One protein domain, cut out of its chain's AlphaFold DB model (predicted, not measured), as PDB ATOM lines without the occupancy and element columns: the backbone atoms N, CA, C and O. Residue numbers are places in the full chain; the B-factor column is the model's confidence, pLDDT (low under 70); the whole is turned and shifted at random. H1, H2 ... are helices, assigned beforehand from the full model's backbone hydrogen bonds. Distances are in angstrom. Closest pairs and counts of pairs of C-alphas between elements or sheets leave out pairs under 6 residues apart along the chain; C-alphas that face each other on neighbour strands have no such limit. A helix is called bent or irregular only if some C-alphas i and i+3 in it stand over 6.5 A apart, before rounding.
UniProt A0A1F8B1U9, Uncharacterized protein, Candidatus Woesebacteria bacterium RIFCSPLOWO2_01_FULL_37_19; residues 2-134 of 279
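This is residues 2 to 134 of the 279 residues of an uncharacterized protein of Candidatus Woesebacteria bacterium RIFCSPLOWO2_01_FULL_37_19 (UniProt A0A1F8B1U9). The longest helix, H6, crosses H4, the helix in the middle of an all-helical body; H1 packs on another side of H4, and the bent helix H3 and the helix H4 make a hairpin through the arm H3b. H5 folds back from the far end of H4 and packs on the arm H3a, short H2 sits at the corner between H1 and H3, and residues 127 to 134 stick out. The printed part has 133 residues, with six named helices, H1 to H6 in chain order, and no named strand; the class is all helix. The whole is compact, with a radius of gyration of the C-alphas of 15.1 A and spans of 43 by 31 by 28 A.

H6, residues 105 to 131, is 38.6 A long, from C-alpha 105 at (163.935, 130.490, 207.936) to C-alpha 131 at (175.974, 163.587, 223.734); it has a kink of 36 degrees near residue 114 and is irregular, C-alphas 106 and 109 being 7.8 A apart. H4, residues 53 to 74, is 31.4 A long. H3, residues 27 to 48, was assigned as one helix by its hydrogen bonds but is bent, C-alphas 36 and 39 being 6.6 A apart; its arms are H3a, residues 27 to 36, and H3b, residues 39 to 48, at a shallow tilt of 23 degrees. H5, residues 77 to 91, is 19.3 A long and irregular, with C-alphas 82 and 85 7.5 A apart. H1, residues 2 to 16, is 21.6 A long and begins at C-alpha 2 (193.657, 136.297, 201.993); H2 is residues 19 to 24.

H6 touches H4, the hub, with residues 114 to 122 alone, at a steep tilt of 53 degrees; the closest C-alphas, of Ala 67 and Pro 118, are 4.5 A apart. H3b and H4 form a helical hairpin, closest at Leu 46 and Arg 55, C-alphas 6.3 A apart. H1 touches H4 with residues 7 to 11 alone, closest at Ile 11 and Thr 69, C-alphas 7.5 A apart. H3a, H4 and H5 form an up and down bundle, each running against the one before: H3a and H4 only just touch, with 3 pairs of C-alphas within 8 A, closest at Leu 31 and Thr 69, 6.6 A; H4 and H5 touch only at the corner, closest at Gly 74 and Ala 80, 4.9 A. H3a and H5 touch, closest at Gly 36 and Ile 90, C-alphas 6.0 A apart. H2 is close to H1 but not clearly touching, the closest C-alphas, of Val 14 and Arg 22, being 7.0 A apart. Helix packing is part aligned, part crossed. Every O i to N i+4 pair is within hydrogen-bond range in H1, H2, H3a and H3b; in H4 it is 16 of 18, in H5 9 of 11, in H6 18 of 23.

The C-alphas of Lys 50 and Ser 134, the two farthest apart, are 45.0 A apart. The printed part has no cut. The link from H5 to H6, residues 92 to 104, is long; the other links are tight. Mean pLDDT of the printed part is 88.0, and residues 2 to 12 are under 70.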
ATOM      1  N   SER A   2     193.752 135.316 203.097       43.12
ATOM      2  CA  SER A   2     193.657 136.297 201.993       43.12
ATOM      3  C   SER A   2     192.441 137.223 202.096       43.12
ATOM      4  O   SER A   2     192.576 138.430 201.931       43.12
ATOM      5  N   ASP A   3     191.275 136.672 202.434       50.62
ATOM      6  CA  ASP A   3     190.008 137.407 202.319       50.62
ATOM      7  C   ASP A   3     189.824 138.426 203.456       50.62
ATOM      8  O   ASP A   3     189.398 139.548 203.218       50.62
ATOM      9  N   GLN A   4     190.272 138.093 204.672       48.75
ATOM     10  CA  GLN A   4     190.269 139.016 205.820       48.75
ATOM     11  C   GLN A   4     191.262 140.176 205.645       48.75
ATOM     12  O   GLN A   4     190.989 141.295 206.068       48.75
ATOM     13  N   LEU A   5     192.415 139.918 205.013       40.44
ATOM     14  CA  LEU A   5     193.394 140.952 204.664       40.44
ATOM     15  C   LEU A   5     192.853 141.885 203.574       40.44
ATOM     16  O   LEU A   5     192.996 143.098 203.698       40.44
ATOM     17  N   ALA A   6     192.173 141.346 202.559       52.97
ATOM     18  CA  ALA A   6     191.516 142.145 201.525       52.97
ATOM     19  C   ALA A   6     190.353 142.989 202.090       52.97
ATOM     20  O   ALA A   6     190.166 144.143 201.696       52.97
ATOM     21  N   GLU A   7     189.591 142.451 203.046       57.12
ATOM     22  CA  GLU A   7     188.515 143.170 203.738       57.12
ATOM     23  C   GLU A   7     189.040 144.325 204.602       57.12
ATOM     24  O   GLU A   7     188.528 145.440 204.486       57.12
ATOM     25  N   LEU A   8     190.106 144.105 205.383       53.28
ATOM     26  CA  LEU A   8     190.778 145.158 206.160       53.28
ATOM     27  C   LEU A   8     191.381 146.249 205.271       53.28
ATOM     28  O   LEU A   8     191.150 147.429 205.521       53.28
ATOM     29  N   GLN A   9     192.080 145.865 204.199       54.53
ATOM     30  CA  GLN A   9     192.656 146.815 203.241       54.53
ATOM     31  C   GLN A   9     191.583 147.690 202.588       54.53
ATOM     32  O   GLN A   9     191.809 148.874 202.366       54.53
ATOM     33  N   THR A  10     190.394 147.138 202.335       66.12
ATOM     34  CA  THR A  10     189.278 147.922 201.787       66.12
ATOM     35  C   THR A  10     188.739 148.917 202.815       66.12
ATOM     36  O   THR A  10     188.451 150.057 202.472       66.12
ATOM     37  N   ILE A  11     188.611 148.520 204.083       67.38
ATOM     38  CA  ILE A  11     188.112 149.398 205.151       67.38
ATOM     39  C   ILE A  11     189.066 150.569 205.408       67.38
ATOM     40  O   ILE A  11     188.605 151.702 205.537       67.38
ATOM     41  N   GLU A  12     190.373 150.309 205.454       68.50
ATOM     42  CA  GLU A  12     191.401 151.340 205.654       68.50
ATOM     43  C   GLU A  12     191.487 152.294 204.454       68.50
ATOM     44  O   GLU A  12     191.635 153.505 204.631       68.50
ATOM     45  N   GLN A  13     191.320 151.775 203.231       74.69
ATOM     46  CA  GLN A  13     191.204 152.601 202.026       74.69
ATOM     47  C   GLN A  13     189.977 153.516 202.096       74.69
ATOM     48  O   GLN A  13     190.112 154.724 201.908       74.69
ATOM     49  N   VAL A  14     188.800 152.976 202.435       81.25
ATOM     50  CA  VAL A  14     187.559 153.762 202.561       81.25
ATOM     51  C   VAL A  14     187.678 154.837 203.644       81.25
ATOM     52  O   VAL A  14     187.197 155.957 203.450       81.25
ATOM     53  N   GLU A  15     188.349 154.542 204.758       80.69
ATOM     54  CA  GLU A  15     188.557 155.496 205.852       80.69
ATOM     55  C   GLU A  15     189.351 156.733 205.415       80.69
ATOM     56  O   GLU A  15     189.043 157.845 205.845       80.69
ATOM     57  N   GLY A  16     190.331 156.552 204.524       79.62
ATOM     58  CA  GLY A  16     191.148 157.632 203.967       79.62
ATOM     59  C   GLY A  16     190.467 158.456 202.867       79.62
ATOM     60  O   GLY A  16     190.975 159.516 202.504       79.62
ATOM     61  N   MET A  17     189.331 157.999 202.335       85.12
ATOM     62  CA  MET A  17     188.623 158.667 201.239       85.12
ATOM     63  C   MET A  17     187.653 159.737 201.738       85.12
ATOM     64  O   MET A  17     186.941 159.549 202.727       85.12
ATOM     65  N   SER A  18     187.543 160.837 200.987       85.81
ATOM     66  CA  SER A  18     186.470 161.812 201.195       85.81
ATOM     67  C   SER A  18     185.112 161.229 200.779       85.81
ATOM     68  O   SER A  18     185.044 160.343 199.927       85.81
ATOM     69  N   LEU A  19     184.004 161.760 201.313       85.25
ATOM     70  CA  LEU A  19     182.655 161.338 200.899       85.25
ATOM     71  C   LEU A  19     182.445 161.465 199.380       85.25
ATOM     72  O   LEU A  19     181.848 160.588 198.758       85.25
ATOM     73  N   ARG A  20     182.974 162.533 198.770       86.94
ATOM     74  CA  ARG A  20     182.899 162.756 197.321       86.94
ATOM     75  C   ARG A  20     183.588 161.635 196.542       86.94
ATOM     76  O   ARG A  20     183.035 161.170 195.548       86.94
ATOM     77  N   ASP A  21     184.767 161.213 196.987       87.44
ATOM     78  CA  ASP A  21     185.525 160.151 196.320       87.44
ATOM     79  C   ASP A  21     184.845 158.794 196.517       87.44
ATOM     80  O   ASP A  21     184.687 158.050 195.553       87.44
ATOM     81  N   ARG A  22     184.320 158.516 197.722       87.81
ATOM     82  CA  ARG A  22     183.540 157.295 198.000       87.81
ATOM     83  C   ARG A  22     182.337 157.157 197.063       87.81
ATOM     84  O   ARG A  22     182.081 156.071 196.548       87.81
ATOM     85  N   LEU A  23     181.619 158.256 196.824       85.25
ATOM     86  CA  LEU A  23     180.496 158.296 195.884       85.25
ATOM     87  C   LEU A  23     180.952 158.079 194.438       85.25
ATOM     88  O   LEU A  23     180.355 157.283 193.719       85.25
ATOM     89  N   LYS A  24     182.021 158.763 194.012       87.44
ATOM     90  CA  LYS A  24     182.553 158.662 192.645       87.44
ATOM     91  C   LYS A  24     183.040 157.249 192.309       87.44
ATOM     92  O   LYS A  24     182.881 156.810 191.175       87.44
ATOM     93  N   GLU A  25     183.639 156.561 193.273       85.88
ATOM     94  CA  GLU A  25     184.214 155.224 193.089       85.88
ATOM     95  C   GLU A  25     183.211 154.083 193.325       85.88
ATOM     96  O   GLU A  25     183.584 152.916 193.233       85.88
ATOM     97  N   GLY A  26     181.938 154.385 193.614       85.31
ATOM     98  CA  GLY A  26     180.920 153.352 193.840       85.31
ATOM     99  C   GLY A  26     181.198 152.494 195.080       85.31
ATOM    100  O   GLY A  26     180.859 151.309 195.120       85.31
ATOM    101  N   VAL A  27     181.833 153.074 196.108       87.50
ATOM    102  CA  VAL A  27     182.226 152.357 197.332       87.50
ATOM    103  C   VAL A  27     181.016 151.715 198.010       87.50
ATOM    104  O   VAL A  27     181.087 150.563 198.429       87.50
ATOM    105  N   PHE A  28     179.892 152.430 198.089       89.75
ATOM    106  CA  PHE A  28     178.683 151.947 198.755       89.75
ATOM    107  C   PHE A  28     178.061 150.731 198.051       89.75
ATOM    108  O   PHE A  28     177.664 149.786 198.727       89.75
ATOM    109  N   ASP A  29     178.070 150.676 196.717       90.25
ATOM    110  CA  ASP A  29     177.633 149.484 195.976       90.25
ATOM    111  C   ASP A  29     178.535 148.275 196.266       90.25
ATOM    112  O   ASP A  29     178.049 147.167 196.510       90.25
ATOM    113  N   SER A  30     179.855 148.487 196.300       87.75
ATOM    114  CA  SER A  30     180.836 147.444 196.629       87.75
ATOM    115  C   SER A  30     180.646 146.913 198.054       87.75
ATOM    116  O   SER A  30     180.568 145.700 198.271       87.75
ATOM    117  N   LEU A  31     180.496 147.813 199.031       89.25
ATOM    118  CA  LEU A  31     180.228 147.463 200.426       89.25
ATOM    119  C   LEU A  31     178.894 146.714 200.581       89.25
ATOM    120  O   LEU A  31     178.835 145.704 201.280       89.25
ATOM    121  N   TYR A  32     177.842 147.151 199.886       90.62
ATOM    122  CA  TYR A  32     176.544 146.476 199.870       90.62
ATOM    123  C   TYR A  32     176.649 145.051 199.301       90.62
ATOM    124  O   TYR A  32     176.158 144.092 199.905       90.62
ATOM    125  N   GLY A  33     177.357 144.885 198.178       88.25
ATOM    126  CA  GLY A  33     177.606 143.577 197.568       88.25
ATOM    127  C   GLY A  33     178.355 142.615 198.495       88.25
ATOM    128  O   GLY A  33     178.056 141.418 198.524       88.25
ATOM    129  N   ARG A  34     179.278 143.129 199.317       86.56
ATOM    130  CA  ARG A  34     179.989 142.330 200.328       86.56
ATOM    131  C   ARG A  34     179.074 141.824 201.435       86.56
ATOM    132  O   ARG A  34     179.258 140.687 201.864       86.56
ATOM    133  N   ILE A  35     178.081 142.606 201.860       90.81
ATOM    134  CA  ILE A  35     177.109 142.171 202.876       90.81
ATOM    135  C   ILE A  35     176.266 141.006 202.338       90.81
ATOM    136  O   ILE A  35     176.242 139.925 202.931       90.81
ATOM    137  N   GLY A  36     175.617 141.198 201.185       84.44
ATOM    138  CA  GLY A  36     174.721 140.191 200.597       84.44
ATOM    139  C   GLY A  36     175.429 138.945 200.049       84.44
ATOM    140  O   GLY A  36     174.810 137.888 199.919       84.44
ATOM    141  N   GLY A  37     176.719 139.059 199.729       85.44
ATOM    142  CA  GLY A  37     177.573 137.965 199.276       85.44
ATOM    143  C   GLY A  37     178.491 137.452 200.383       85.44
ATOM    144  O   GLY A  37     178.143 136.518 201.104       85.44
ATOM    145  N   GLY A  38     179.686 138.040 200.480       85.94
ATOM    146  CA  GLY A  38     180.794 137.548 201.307       85.94
ATOM    147  C   GLY A  38     180.433 137.342 202.778       85.94
ATOM    148  O   GLY A  38     180.597 136.236 203.296       85.94
ATOM    149  N   PHE A  39     179.869 138.365 203.425       91.44
ATOM    150  CA  PHE A  39     179.459 138.283 204.826       91.44
ATOM    151  C   PHE A  39     178.412 137.191 205.034       91.44
ATOM    152  O   PHE A  39     178.600 136.314 205.877       91.44
ATOM    153  N   ARG A  40     177.341 137.203 204.228       93.94
ATOM    154  CA  ARG A  40     176.275 136.199 204.286       93.94
ATOM    155  C   ARG A  40     176.841 134.783 204.208       93.94
ATOM    156  O   ARG A  40     176.613 133.989 205.116       93.94
ATOM    157  N   TYR A  41     177.589 134.464 203.149       92.69
ATOM    158  CA  TYR A  41     178.140 133.120 202.954       92.69
ATOM    159  C   TYR A  41     179.064 132.713 204.099       92.69
ATOM    160  O   TYR A  41     178.927 131.602 204.617       92.69
ATOM    161  N   LYS A  42     179.957 133.610 204.536       94.62
ATOM    162  CA  LYS A  42     180.903 133.292 205.605       94.62
ATOM    163  C   LYS A  42     180.211 133.082 206.948       94.62
ATOM    164  O   LYS A  42     180.593 132.182 207.691       94.62
ATOM    165  N   LEU A  43     179.168 133.858 207.239       95.81
ATOM    166  CA  LEU A  43     178.346 133.669 208.429       95.81
ATOM    167  C   LEU A  43     177.665 132.297 208.399       95.81
ATOM    168  O   LEU A  43     177.766 131.547 209.364       95.81
ATOM    169  N   GLY A  44     177.036 131.931 207.279       94.81
ATOM    170  CA  GLY A  44     176.409 130.618 207.113       94.81
ATOM    171  C   GLY A  44     177.392 129.456 207.288       94.81
ATOM    172  O   GLY A  44     177.090 128.488 207.990       94.81
ATOM    173  N   GLU A  45     178.587 129.571 206.707       95.44
ATOM    174  CA  GLU A  45     179.674 128.597 206.857       95.44
ATOM    175  C   GLU A  45     180.077 128.437 208.331       95.44
ATOM    176  O   GLU A  45     180.035 127.328 208.863       95.44
ATOM    177  N   LEU A  46     180.402 129.541 209.013       96.50
ATOM    178  CA  LEU A  46     180.851 129.529 210.406       96.50
ATOM    179  C   LEU A  46     179.761 129.032 211.358       96.50
ATOM    180  O   LEU A  46     180.048 128.281 212.286       96.50
ATOM    181  N   LEU A  47     178.501 129.413 211.154       95.31
ATOM    182  CA  LEU A  47     177.395 128.969 212.008       95.31
ATOM    183  C   LEU A  47     176.994 127.506 211.781       95.31
ATOM    184  O   LEU A  47     176.360 126.915 212.655       95.31
ATOM    185  N   SER A  48     177.375 126.913 210.648       93.44
ATOM    186  CA  SER A  48     177.157 125.487 210.367       93.44
ATOM    187  C   SER A  48     178.256 124.586 210.943       93.44
ATOM    188  O   SER A  48     178.080 123.370 211.018       93.44
ATOM    189  N   GLN A  49     179.390 125.161 211.347       92.50
ATOM    190  CA  GLN A  49     180.507 124.441 211.957       92.50
ATOM    191  C   GLN A  49     180.265 124.181 213.451       92.50
ATOM    192  O   GLN A  49     179.496 124.876 214.118       92.50
ATOM    193  N   LYS A  50     180.957 123.174 214.000       92.94
ATOM    194  CA  LYS A  50     180.995 122.946 215.454       92.94
ATOM    195  C   LYS A  50     181.620 124.150 216.156       92.94
ATOM    196  O   LYS A  50     182.514 124.788 215.608       92.94
ATOM    197  N   GLN A  51     181.178 124.428 217.380       93.19
ATOM    198  CA  GLN A  51     181.762 125.503 218.169       93.19
ATOM    199  C   GLN A  51     183.209 125.173 218.546       93.19
ATOM    200  O   GLN A  51     183.461 124.196 219.250       93.19
ATOM    201  N   THR A  52     184.138 125.998 218.065       94.75
ATOM    202  CA  THR A  52     185.544 126.014 218.470       94.75
ATOM    203  C   THR A  52     185.966 127.452 218.735       94.75
ATOM    204  O   THR A  52     185.295 128.403 218.333       94.75
ATOM    205  N   GLU A  53     187.103 127.608 219.395       92.94
ATOM    206  CA  GLU A  53     187.675 128.915 219.690       92.94
ATOM    207  C   GLU A  53     188.023 129.698 218.415       92.94
ATOM    208  O   GLU A  53     187.713 130.884 218.300       92.94
ATOM    209  N   GLU A  54     188.587 129.032 217.405       93.88
ATOM    210  CA  GLU A  54     188.912 129.651 216.118       93.88
ATOM    211  C   GLU A  54     187.658 130.135 215.388       93.88
ATOM    212  O   GLU A  54     187.674 131.203 214.771       93.88
ATOM    213  N   ARG A  55     186.560 129.373 215.481       94.81
ATOM    214  CA  ARG A  55     185.262 129.773 214.932       94.81
ATOM    215  C   ARG A  55     184.744 131.024 215.634       94.81
ATOM    216  O   ARG A  55     184.312 131.948 214.948       94.81
ATOM    217  N   ASP A  56     184.797 131.075 216.963       94.88
ATOM    218  CA  ASP A  56     184.292 132.216 217.732       94.88
ATOM    219  C   ASP A  56     185.113 133.486 217.425       94.88
ATOM    220  O   ASP A  56     184.547 134.556 217.192       94.88
ATOM    221  N   ILE A  57     186.438 133.363 217.274       95.00
ATOM    222  CA  ILE A  57     187.314 134.459 216.819       95.00
ATOM    223  C   ILE A  57     186.972 134.893 215.387       95.00
ATOM    224  O   ILE A  57     186.968 136.089 215.078       95.00
ATOM    225  N   ALA A  58     186.711 133.947 214.482       93.81
ATOM    226  CA  ALA A  58     186.336 134.254 213.105       93.81
ATOM    227  C   ALA A  58     184.977 134.966 213.026       93.81
ATOM    228  O   ALA A  58     184.851 135.926 212.264       93.81
ATOM    229  N   LEU A  59     183.998 134.551 213.837       94.94
ATOM    230  CA  LEU A  59     182.691 135.200 213.953       94.94
ATOM    231  C   LEU A  59     182.818 136.632 214.477       94.94
ATOM    232  O   LEU A  59     182.268 137.542 213.862       94.94
ATOM    233  N   ALA A  60     183.593 136.849 215.541       94.06
ATOM    234  CA  ALA A  60     183.814 138.184 216.093       94.06
ATOM    235  C   ALA A  60     184.505 139.125 215.083       94.06
ATOM    236  O   ALA A  60     184.113 140.280 214.919       94.06
ATOM    237  N   ASN A  61     185.480 138.627 214.310       93.12
ATOM    238  CA  ASN A  61     186.073 139.406 213.214       93.12
ATOM    239  C   ASN A  61     185.044 139.755 212.131       93.12
ATOM    240  O   ASN A  61     184.988 140.897 211.679       93.12
ATOM    241  N   LEU A  62     184.218 138.784 211.733       93.38
ATOM    242  CA  LEU A  62     183.174 138.983 210.734       93.38
ATOM    243  C   LEU A  62     182.153 140.044 211.189       93.38
ATOM    244  O   LEU A  62     181.776 140.925 210.416       93.38
ATOM    245  N   GLN A  63     181.765 140.014 212.465       93.44
ATOM    246  CA  GLN A  63     180.894 141.003 213.104       93.44
ATOM    247  C   GLN A  63     181.530 142.399 213.152       93.44
ATOM    248  O   GLN A  63     180.871 143.380 212.798       93.44
ATOM    249  N   LYS A  64     182.821 142.500 213.491       91.81
ATOM    250  CA  LYS A  64     183.578 143.758 213.391       91.81
ATOM    251  C   LYS A  64     183.523 144.341 211.975       91.81
ATOM    252  O   LYS A  64     183.325 145.551 211.822       91.81
ATOM    253  N   TYR A  65     183.711 143.519 210.942       89.81
ATOM    254  CA  TYR A  65     183.677 143.998 209.557       89.81
ATOM    255  C   TYR A  65     182.301 144.510 209.161       89.81
ATOM    256  O   TYR A  65     182.212 145.556 208.513       89.81
ATOM    257  N   LEU A  66     181.237 143.836 209.600       93.19
ATOM    258  CA  LEU A  66     179.882 144.328 209.392       93.19
ATOM    259  C   LEU A  66     179.674 145.680 210.081       93.19
ATOM    260  O   LEU A  66     179.250 146.622 209.420       93.19
ATOM    261  N   ALA A  67     180.025 145.802 211.366       93.69
ATOM    262  CA  ALA A  67     179.876 147.053 212.113       93.69
ATOM    263  C   ALA A  67     180.629 148.205 211.428       93.69
ATOM    264  O   ALA A  67     180.080 149.280 211.203       93.69
ATOM    265  N   THR A  68     181.868 147.950 211.005       90.81
ATOM    266  CA  THR A  68     182.690 148.939 210.301       90.81
ATOM    267  C   THR A  68     182.092 149.330 208.950       90.81
ATOM    268  O   THR A  68     182.070 150.504 208.595       90.81
ATOM    269  N   THR A  69     181.568 148.360 208.202       90.38
ATOM    270  CA  THR A  69     180.911 148.615 206.915       90.38
ATOM    271  C   THR A  69     179.663 149.477 207.099       90.38
ATOM    272  O   THR A  69     179.512 150.502 206.436       90.38
ATOM    273  N   LEU A  70     178.791 149.098 208.035       93.19
ATOM    274  CA  LEU A  70     177.555 149.815 208.341       93.19
ATOM    275  C   LEU A  70     177.813 151.226 208.884       93.19
ATOM    276  O   LEU A  70     177.050 152.139 208.568       93.19
ATOM    277  N   TYR A  71     178.910 151.436 209.620       91.88
ATOM    278  CA  TYR A  71     179.323 152.770 210.060       91.88
ATOM    279  C   TYR A  71     179.439 153.747 208.885       91.88
ATOM    280  O   TYR A  71     178.955 154.871 208.986       91.88
ATOM    281  N   TYR A  72     180.048 153.338 207.765       89.12
ATOM    282  CA  TYR A  72     180.244 154.234 206.620       89.12
ATOM    283  C   TYR A  72     178.941 154.597 205.913       89.12
ATOM    284  O   TYR A  72     178.801 155.726 205.449       89.12
ATOM    285  N   PHE A  73     177.971 153.681 205.864       90.88
ATOM    286  CA  PHE A  73     176.629 154.005 205.377       90.88
ATOM    287  C   PHE A  73     175.881 154.954 206.325       90.88
ATOM    288  O   PHE A  73     175.131 155.808 205.863       90.88
ATOM    289  N   GLY A  74     176.093 154.823 207.640       89.25
ATOM    290  CA  GLY A  74     175.437 155.635 208.669       89.25
ATOM    291  C   GLY A  74     176.116 156.975 208.991       89.25
ATOM    292  O   GLY A  74     175.557 157.781 209.734       89.25
ATOM    293  N   GLU A  75     177.326 157.230 208.480       85.69
ATOM    294  CA  GLU A  75     178.115 158.428 208.810       85.69
ATOM    295  C   GLU A  75     177.457 159.729 208.316       85.69
ATOM    296  O   GLU A  75     177.505 160.761 209.006       85.69
ATOM    297  N   ASP A  76     176.820 159.658 207.146       86.25
ATOM    298  CA  ASP A  76     176.069 160.739 206.519       86.25
ATOM    299  C   ASP A  76     174.569 160.410 206.480       86.25
ATOM    300  O   ASP A  76     174.159 159.325 206.073       86.25
ATOM    301  N   LEU A  77     173.727 161.361 206.897       84.44
ATOM    302  CA  LEU A  77     172.282 161.140 207.011       84.44
ATOM    303  C   LEU A  77     171.577 160.980 205.660       84.44
ATOM    304  O   LEU A  77     170.509 160.369 205.619       84.44
ATOM    305  N   GLN A  78     172.098 161.566 204.580       87.88
ATOM    306  CA  GLN A  78     171.526 161.389 203.245       87.88
ATOM    307  C   GLN A  78     171.838 159.986 202.732       87.88
ATOM    308  O   GLN A  78     170.916 159.295 202.304       87.88
ATOM    309  N   ILE A  79     173.092 159.545 202.881       88.62
ATOM    310  CA  ILE A  79     173.505 158.176 202.547       88.62
ATOM    311  C   ILE A  79     172.704 157.167 203.364       88.62
ATOM    312  O   ILE A  79     172.099 156.264 202.792       88.62
ATOM    313  N   ALA A  80     172.605 157.361 204.680       90.06
ATOM    314  CA  ALA A  80     171.820 156.489 205.541       90.06
ATOM    315  C   ALA A  80     170.381 156.356 205.019       90.06
ATOM    316  O   ALA A  80     169.912 155.250 204.797       90.06
ATOM    317  N   LYS A  81     169.693 157.467 204.725       90.50
ATOM    318  CA  LYS A  81     168.314 157.439 204.199       90.50
ATOM    319  C   LYS A  81     168.182 156.736 202.849       90.50
ATOM    320  O   LYS A  81     167.164 156.093 202.605       90.50
ATOM    321  N   GLU A  82     169.157 156.908 201.965       93.12
ATOM    322  CA  GLU A  82     169.156 156.285 200.640       93.12
ATOM    323  C   GLU A  82     169.316 154.761 200.734       93.12
ATOM    324  O   GLU A  82     168.637 154.013 200.024       93.12
ATOM    325  N   TRP A  83     170.190 154.305 201.630       94.31
ATOM    326  CA  TRP A  83     170.601 152.909 201.719       94.31
ATOM    327  C   TRP A  83     169.817 152.084 202.737       94.31
ATOM    328  O   TRP A  83     169.799 150.861 202.600       94.31
ATOM    329  N   ASP A  84     169.136 152.728 203.689       93.12
ATOM    330  CA  ASP A  84     168.475 152.091 204.836       93.12
ATOM    331  C   ASP A  84     167.609 150.907 204.409       93.12
ATOM    332  O   ASP A  84     167.888 149.767 204.758       93.12
ATOM    333  N   LYS A  85     166.637 151.146 203.519       94.06
ATOM    334  CA  LYS A  85     165.714 150.101 203.049       94.06
ATOM    335  C   LYS A  85     166.410 148.945 202.335       94.06
ATOM    336  O   LYS A  85     165.968 147.807 202.440       94.06
ATOM    337  N   ARG A  86     167.468 149.222 201.564       95.00
ATOM    338  CA  ARG A  86     168.209 148.170 200.847       95.00
ATOM    339  C   ARG A  86     168.995 147.313 201.830       95.00
ATOM    340  O   ARG A  86     169.044 146.096 201.678       95.00
ATOM    341  N   LEU A  87     169.618 147.954 202.816       95.56
ATOM    342  CA  LEU A  87     170.396 147.272 203.838       95.56
ATOM    343  C   LEU A  87     169.510 146.500 204.814       95.56
ATOM    344  O   LEU A  87     169.855 145.379 205.170       95.56
ATOM    345  N   ASP A  88     168.352 147.041 205.171       94.81
ATOM    346  CA  ASP A  88     167.336 146.331 205.943       94.81
ATOM    347  C   ASP A  88     166.849 145.084 205.189       94.81
ATOM    348  O   ASP A  88     166.907 143.975 205.713       94.81
ATOM    349  N   GLU A  89     166.521 145.210 203.899       95.44
ATOM    350  CA  GLU A  89     166.073 144.076 203.080       95.44
ATOM    351  C   GLU A  89     167.150 142.985 202.906       95.44
ATOM    352  O   GLU A  89     166.831 141.793 202.901       95.44
ATOM    353  N   ILE A  90     168.432 143.347 202.759       95.56
ATOM    354  CA  ILE A  90     169.510 142.350 202.622       95.56
ATOM    355  C   ILE A  90     169.940 141.755 203.963       95.56
ATOM    356  O   ILE A  90     170.435 140.631 203.985       95.56
ATOM    357  N   LEU A  91     169.795 142.478 205.076       95.44
ATOM    358  CA  LEU A  91     170.166 141.974 206.397       95.44
ATOM    359  C   LEU A  91     169.029 141.172 207.022       95.44
ATOM    360  O   LEU A  91     169.263 140.050 207.461       95.44
ATOM    361  N   LEU A  92     167.830 141.753 207.051       94.25
ATOM    362  CA  LEU A  92     166.679 141.330 207.847       94.25
ATOM    363  C   LEU A  92     165.445 140.981 206.999       94.25
ATOM    364  O   LEU A  92     164.480 140.442 207.541       94.25
ATOM    365  N   GLY A  93     165.457 141.225 205.687       93.94
ATOM    366  CA  GLY A  93     164.313 140.958 204.809       93.94
ATOM    367  C   GLY A  93     163.909 139.481 204.730       93.94
ATOM    368  O   GLY A  93     164.623 138.579 205.182       93.94
ATOM    369  N   GLU A  94     162.752 139.221 204.125       90.94
ATOM    370  CA  GLU A  94     162.178 137.870 203.986       90.94
ATOM    371  C   GLU A  94     162.716 137.111 202.764       90.94
ATOM    372  O   GLU A  94     162.545 135.901 202.630       90.94
ATOM    373  N   ASN A  95     163.410 137.796 201.856       87.81
ATOM    374  CA  ASN A  95     163.918 137.179 200.640       87.81
ATOM    375  C   ASN A  95     165.036 136.145 200.926       87.81
ATOM    376  O   ASN A  95     165.771 136.221 201.913       87.81
ATOM    377  N   LYS A  96     165.240 135.185 200.011       85.88
ATOM    378  CA  LYS A  96     166.276 134.135 200.154       85.88
ATOM    379  C   LYS A  96     167.712 134.668 200.183       85.88
ATOM    380  O   LYS A  96     168.607 133.975 200.665       85.88
ATOM    381  N   ARG A  97     167.951 135.854 199.618       86.69
ATOM    382  CA  ARG A  97     169.267 136.511 199.605       86.69
ATOM    383  C   ARG A  97     169.548 137.258 200.907       86.69
ATOM    384  O   ARG A  97     170.694 137.637 201.114       86.69
ATOM    385  N   SER A  98     168.553 137.407 201.777       93.44
ATOM    386  CA  SER A  98     168.704 138.014 203.087       93.44
ATOM    387  C   SER A  98     169.689 137.224 203.949       93.44
ATOM    388  O   SER A  98     169.761 135.987 203.879       93.44
ATOM    389  N   VAL A  99     170.475 137.941 204.744       95.31
ATOM    390  CA  VAL A  99     171.478 137.386 205.653       95.31
ATOM    391  C   VAL A  99     170.814 136.503 206.696       95.31
ATOM    392  O   VAL A  99     171.257 135.371 206.889       95.31
ATOM    393  N   VAL A 100     169.724 136.961 207.312       94.94
ATOM    394  CA  VAL A 100     169.015 136.193 208.348       94.94
ATOM    395  C   VAL A 100     168.459 134.855 207.863       94.94
ATOM    396  O   VAL A 100     168.292 133.933 208.655       94.94
ATOM    397  N   ASN A 101     168.272 134.702 206.553       93.62
ATOM    398  CA  ASN A 101     167.796 133.467 205.937       93.62
ATOM    399  C   ASN A 101     168.931 132.540 205.460       93.62
ATOM    400  O   ASN A 101     168.662 131.533 204.801       93.62
ATOM    401  N   VAL A 102     170.203 132.834 205.764       94.50
ATOM    402  CA  VAL A 102     171.344 132.054 205.245       94.50
ATOM    403  C   VAL A 102     171.356 130.589 205.691       94.50
ATOM    404  O   VAL A 102     171.808 129.728 204.941       94.50
ATOM    405  N   LEU A 103     170.820 130.291 206.877       91.62
ATOM    406  CA  LEU A 103     170.703 128.928 207.409       91.62
ATOM    407  C   LEU A 103     169.296 128.326 207.243       91.62
ATOM    408  O   LEU A 103     169.019 127.268 207.810       91.62
ATOM    409  N   GLY A 104     168.416 128.994 206.494       87.94
ATOM    410  CA  GLY A 104     166.985 128.694 206.434       87.94
ATOM    411  C   GLY A 104     166.161 129.466 207.471       87.94
ATOM    412  O   GLY A 104     166.667 129.899 208.506       87.94
ATOM    413  N   GLU A 105     164.869 129.634 207.181       81.62
ATOM    414  CA  GLU A 105     163.935 130.490 207.936       81.62
ATOM    415  C   GLU A 105     163.780 130.071 209.407       81.62
ATOM    416  O   GLU A 105     163.685 130.910 210.299       81.62
ATOM    417  N   ASN A 106     163.851 128.770 209.704       86.06
ATOM    418  CA  ASN A 106     163.753 128.249 211.071       86.06
ATOM    419  C   ASN A 106     164.961 128.587 211.964       86.06
ATOM    420  O   ASN A 106     164.906 128.363 213.173       86.06
ATOM    421  N   LYS A 107     166.056 129.104 211.392       90.19
ATOM    422  CA  LYS A 107     167.250 129.553 212.125       90.19
ATOM    423  C   LYS A 107     167.422 131.071 212.117       90.19
ATOM    424  O   LYS A 107     168.468 131.557 212.545       90.19
ATOM    425  N   ARG A 108     166.396 131.817 211.702       93.50
ATOM    426  CA  ARG A 108     166.398 133.281 211.643       93.50
ATOM    427  C   ARG A 108     166.871 133.934 212.946       93.50
ATOM    428  O   ARG A 108     167.853 134.666 212.928       93.50
ATOM    429  N   ALA A 109     166.255 133.580 214.075       92.25
ATOM    430  CA  ALA A 109     166.581 134.160 215.382       92.25
ATOM    431  C   ALA A 109     168.049 133.936 215.799       92.25
ATOM    432  O   ALA A 109     168.664 134.802 216.420       92.25
ATOM    433  N   LEU A 110     168.640 132.792 215.425       93.56
ATOM    434  CA  LEU A 110     170.061 132.526 215.663       93.56
ATOM    435  C   LEU A 110     170.931 133.521 214.890       93.56
ATOM    436  O   LEU A 110     171.895 134.045 215.438       93.56
ATOM    437  N   VAL A 111     170.605 133.779 213.623       94.06
ATOM    438  CA  VAL A 111     171.370 134.709 212.785       94.06
ATOM    439  C   VAL A 111     171.167 136.155 213.244       94.06
ATOM    440  O   VAL A 111     172.144 136.892 213.348       94.06
ATOM    441  N   GLU A 112     169.940 136.546 213.592       93.19
ATOM    442  CA  GLU A 112     169.626 137.874 214.145       93.19
ATOM    443  C   GLU A 112     170.424 138.165 215.422       93.19
ATOM    444  O   GLU A 112     170.973 139.259 215.567       93.19
ATOM    445  N   ALA A 113     170.608 137.169 216.296       91.75
ATOM    446  CA  ALA A 113     171.442 137.316 217.488       91.75
ATOM    447  C   ALA A 113     172.900 137.696 217.159       91.75
ATOM    448  O   ALA A 113     173.543 138.414 217.925       91.75
ATOM    449  N   HIS A 114     173.416 137.277 215.999       93.31
ATOM    450  CA  HIS A 114     174.748 137.661 215.525       93.31
ATOM    451  C   HIS A 114     174.803 139.054 214.879       93.31
ATOM    452  O   HIS A 114     175.904 139.583 214.709       93.31
ATOM    453  N   LEU A 115     173.662 139.666 214.552       93.38
ATOM    454  CA  LEU A 115     173.577 141.041 214.044       93.38
ATOM    455  C   LEU A 115     173.430 142.075 215.172       93.38
ATOM    456  O   LEU A 115     173.847 143.219 214.992       93.38
ATOM    457  N   LEU A 116     172.922 141.665 216.343       91.69
ATOM    458  CA  LEU A 116     172.750 142.539 217.513       91.69
ATOM    459  C   LEU A 116     174.049 143.261 217.898       91.69
ATOM    460  O   LEU A 116     174.062 144.482 218.004       91.69
ATOM    461  N   GLY A 117     175.154 142.526 218.067       90.94
ATOM    462  CA  GLY A 117     176.438 143.095 218.504       90.94
ATOM    463  C   GLY A 117     176.945 144.238 217.609       90.94
ATOM    464  O   GLY A 117     177.148 145.349 218.108       90.94
ATOM    465  N   PRO A 118     177.105 144.009 216.290       93.44
ATOM    466  CA  PRO A 118     177.505 145.044 215.341       93.44
ATOM    467  C   PRO A 118     176.656 146.318 215.391       93.44
ATOM    468  O   PRO A 118     177.211 147.416 215.433       93.44
ATOM    469  N   ILE A 119     175.324 146.191 215.410       95.12
ATOM    470  CA  ILE A 119     174.419 147.351 215.358       95.12
ATOM    471  C   ILE A 119     174.404 148.098 216.701       95.12
ATOM    472  O   ILE A 119     174.384 149.331 216.737       95.12
ATOM    473  N   SER A 120     174.513 147.389 217.820       94.94
ATOM    474  CA  SER A 120     174.625 148.012 219.143       94.94
ATOM    475  C   SER A 120     175.909 148.817 219.301       94.94
ATOM    476  O   SER A 120     175.910 149.876 219.931       94.94
ATOM    477  N   ALA A 121     177.009 148.382 218.687       95.69
ATOM    478  CA  ALA A 121     178.234 149.172 218.689       95.69
ATOM    479  C   ALA A 121     178.067 150.500 217.929       95.69
ATOM    480  O   ALA A 121     178.574 151.533 218.372       95.69
ATOM    481  N   LEU A 122     177.290 150.506 216.841       95.81
ATOM    482  CA  LEU A 122     176.904 151.738 216.146       95.81
ATOM    483  C   LEU A 122     175.954 152.602 216.980       95.81
ATOM    484  O   LEU A 122     176.099 153.823 216.993       95.81
ATOM    485  N   THR A 123     175.058 151.972 217.738       96.44
ATOM    486  CA  THR A 123     174.152 152.652 218.675       96.44
ATOM    487  C   THR A 123     174.928 153.413 219.748       96.44
ATOM    488  O   THR A 123     174.673 154.596 219.982       96.44
ATOM    489  N   LEU A 124     175.953 152.793 220.343       96.75
ATOM    490  CA  LEU A 124     176.850 153.478 221.278       96.75
ATOM    491  C   LEU A 124     177.582 154.654 220.613       96.75
ATOM    492  O   LEU A 124     177.721 155.723 221.205       96.75
ATOM    493  N   ILE A 125     178.057 154.475 219.382       95.12
ATOM    494  CA  ILE A 125     178.721 155.544 218.630       95.12
ATOM    495  C   ILE A 125     177.766 156.723 218.380       95.12
ATOM    496  O   ILE A 125     178.187 157.872 218.536       95.12
ATOM    497  N   ASP A 126     176.509 156.475 217.999       94.38
ATOM    498  CA  ASP A 126     175.520 157.541 217.794       94.38
ATOM    499  C   ASP A 126     175.189 158.256 219.112       94.38
ATOM    500  O   ASP A 126     175.181 159.489 219.144       94.38
ATOM    501  N   LEU A 127     175.046 157.517 220.221       95.62
ATOM    502  CA  LEU A 127     174.909 158.093 221.563       95.62
ATOM    503  C   LEU A 127     176.075 159.036 221.889       95.62
ATOM    504  O   LEU A 127     175.845 160.195 222.222       95.62
ATOM    505  N   ILE A 128     177.325 158.598 221.699       95.06
ATOM    506  CA  ILE A 128     178.520 159.434 221.913       95.06
ATOM    507  C   ILE A 128     178.463 160.711 221.061       95.06
ATOM    508  O   ILE A 128     178.646 161.811 221.587       95.06
ATOM    509  N   LYS A 129     178.191 160.580 219.755       92.00
ATOM    510  CA  LYS A 129     178.141 161.711 218.811       92.00
ATOM    511  C   LYS A 129     177.050 162.721 219.172       92.00
ATOM    512  O   LYS A 129     177.229 163.914 218.933       92.00
ATOM    513  N   ARG A 130     175.921 162.265 219.716       92.19
ATOM    514  CA  ARG A 130     174.803 163.132 220.115       92.19
ATOM    515  C   ARG A 130     175.004 163.764 221.484       92.19
ATOM    516  O   ARG A 130     174.615 164.913 221.668       92.19
ATOM    517  N   SER A 131     175.633 163.052 222.415       92.44
ATOM    518  CA  SER A 131     175.974 163.587 223.734       92.44
ATOM    519  C   SER A 131     177.057 164.662 223.662       92.44
ATOM    520  O   SER A 131     177.013 165.622 224.432       92.44
ATOM    521  N   ASP A 132     178.011 164.520 222.738       87.19
ATOM    522  CA  ASP A 132     179.038 165.524 222.463       87.19
ATOM    523  C   ASP A 132     179.438 165.529 220.971       87.19
ATOM    524  O   ASP A 132     180.302 164.755 220.540       87.19
ATOM    525  N   PRO A 133     178.868 166.451 220.169       82.38
ATOM    526  CA  PRO A 133     179.182 166.563 218.747       82.38
ATOM    527  C   PRO A 133     180.656 166.855 218.447       82.38
ATOM    528  O   PRO A 133     181.120 166.545 217.349       82.38
ATOM    529  N   SER A 134     181.409 167.427 219.397       83.19
ATOM    530  CA  SER A 134     182.835 167.720 219.200       83.19
ATOM    531  C   SER A 134     183.688 166.453 219.105       83.19
ATOM    532  O   SER A 134     184.760 166.474 218.502       83.19
TER     533      SER A 134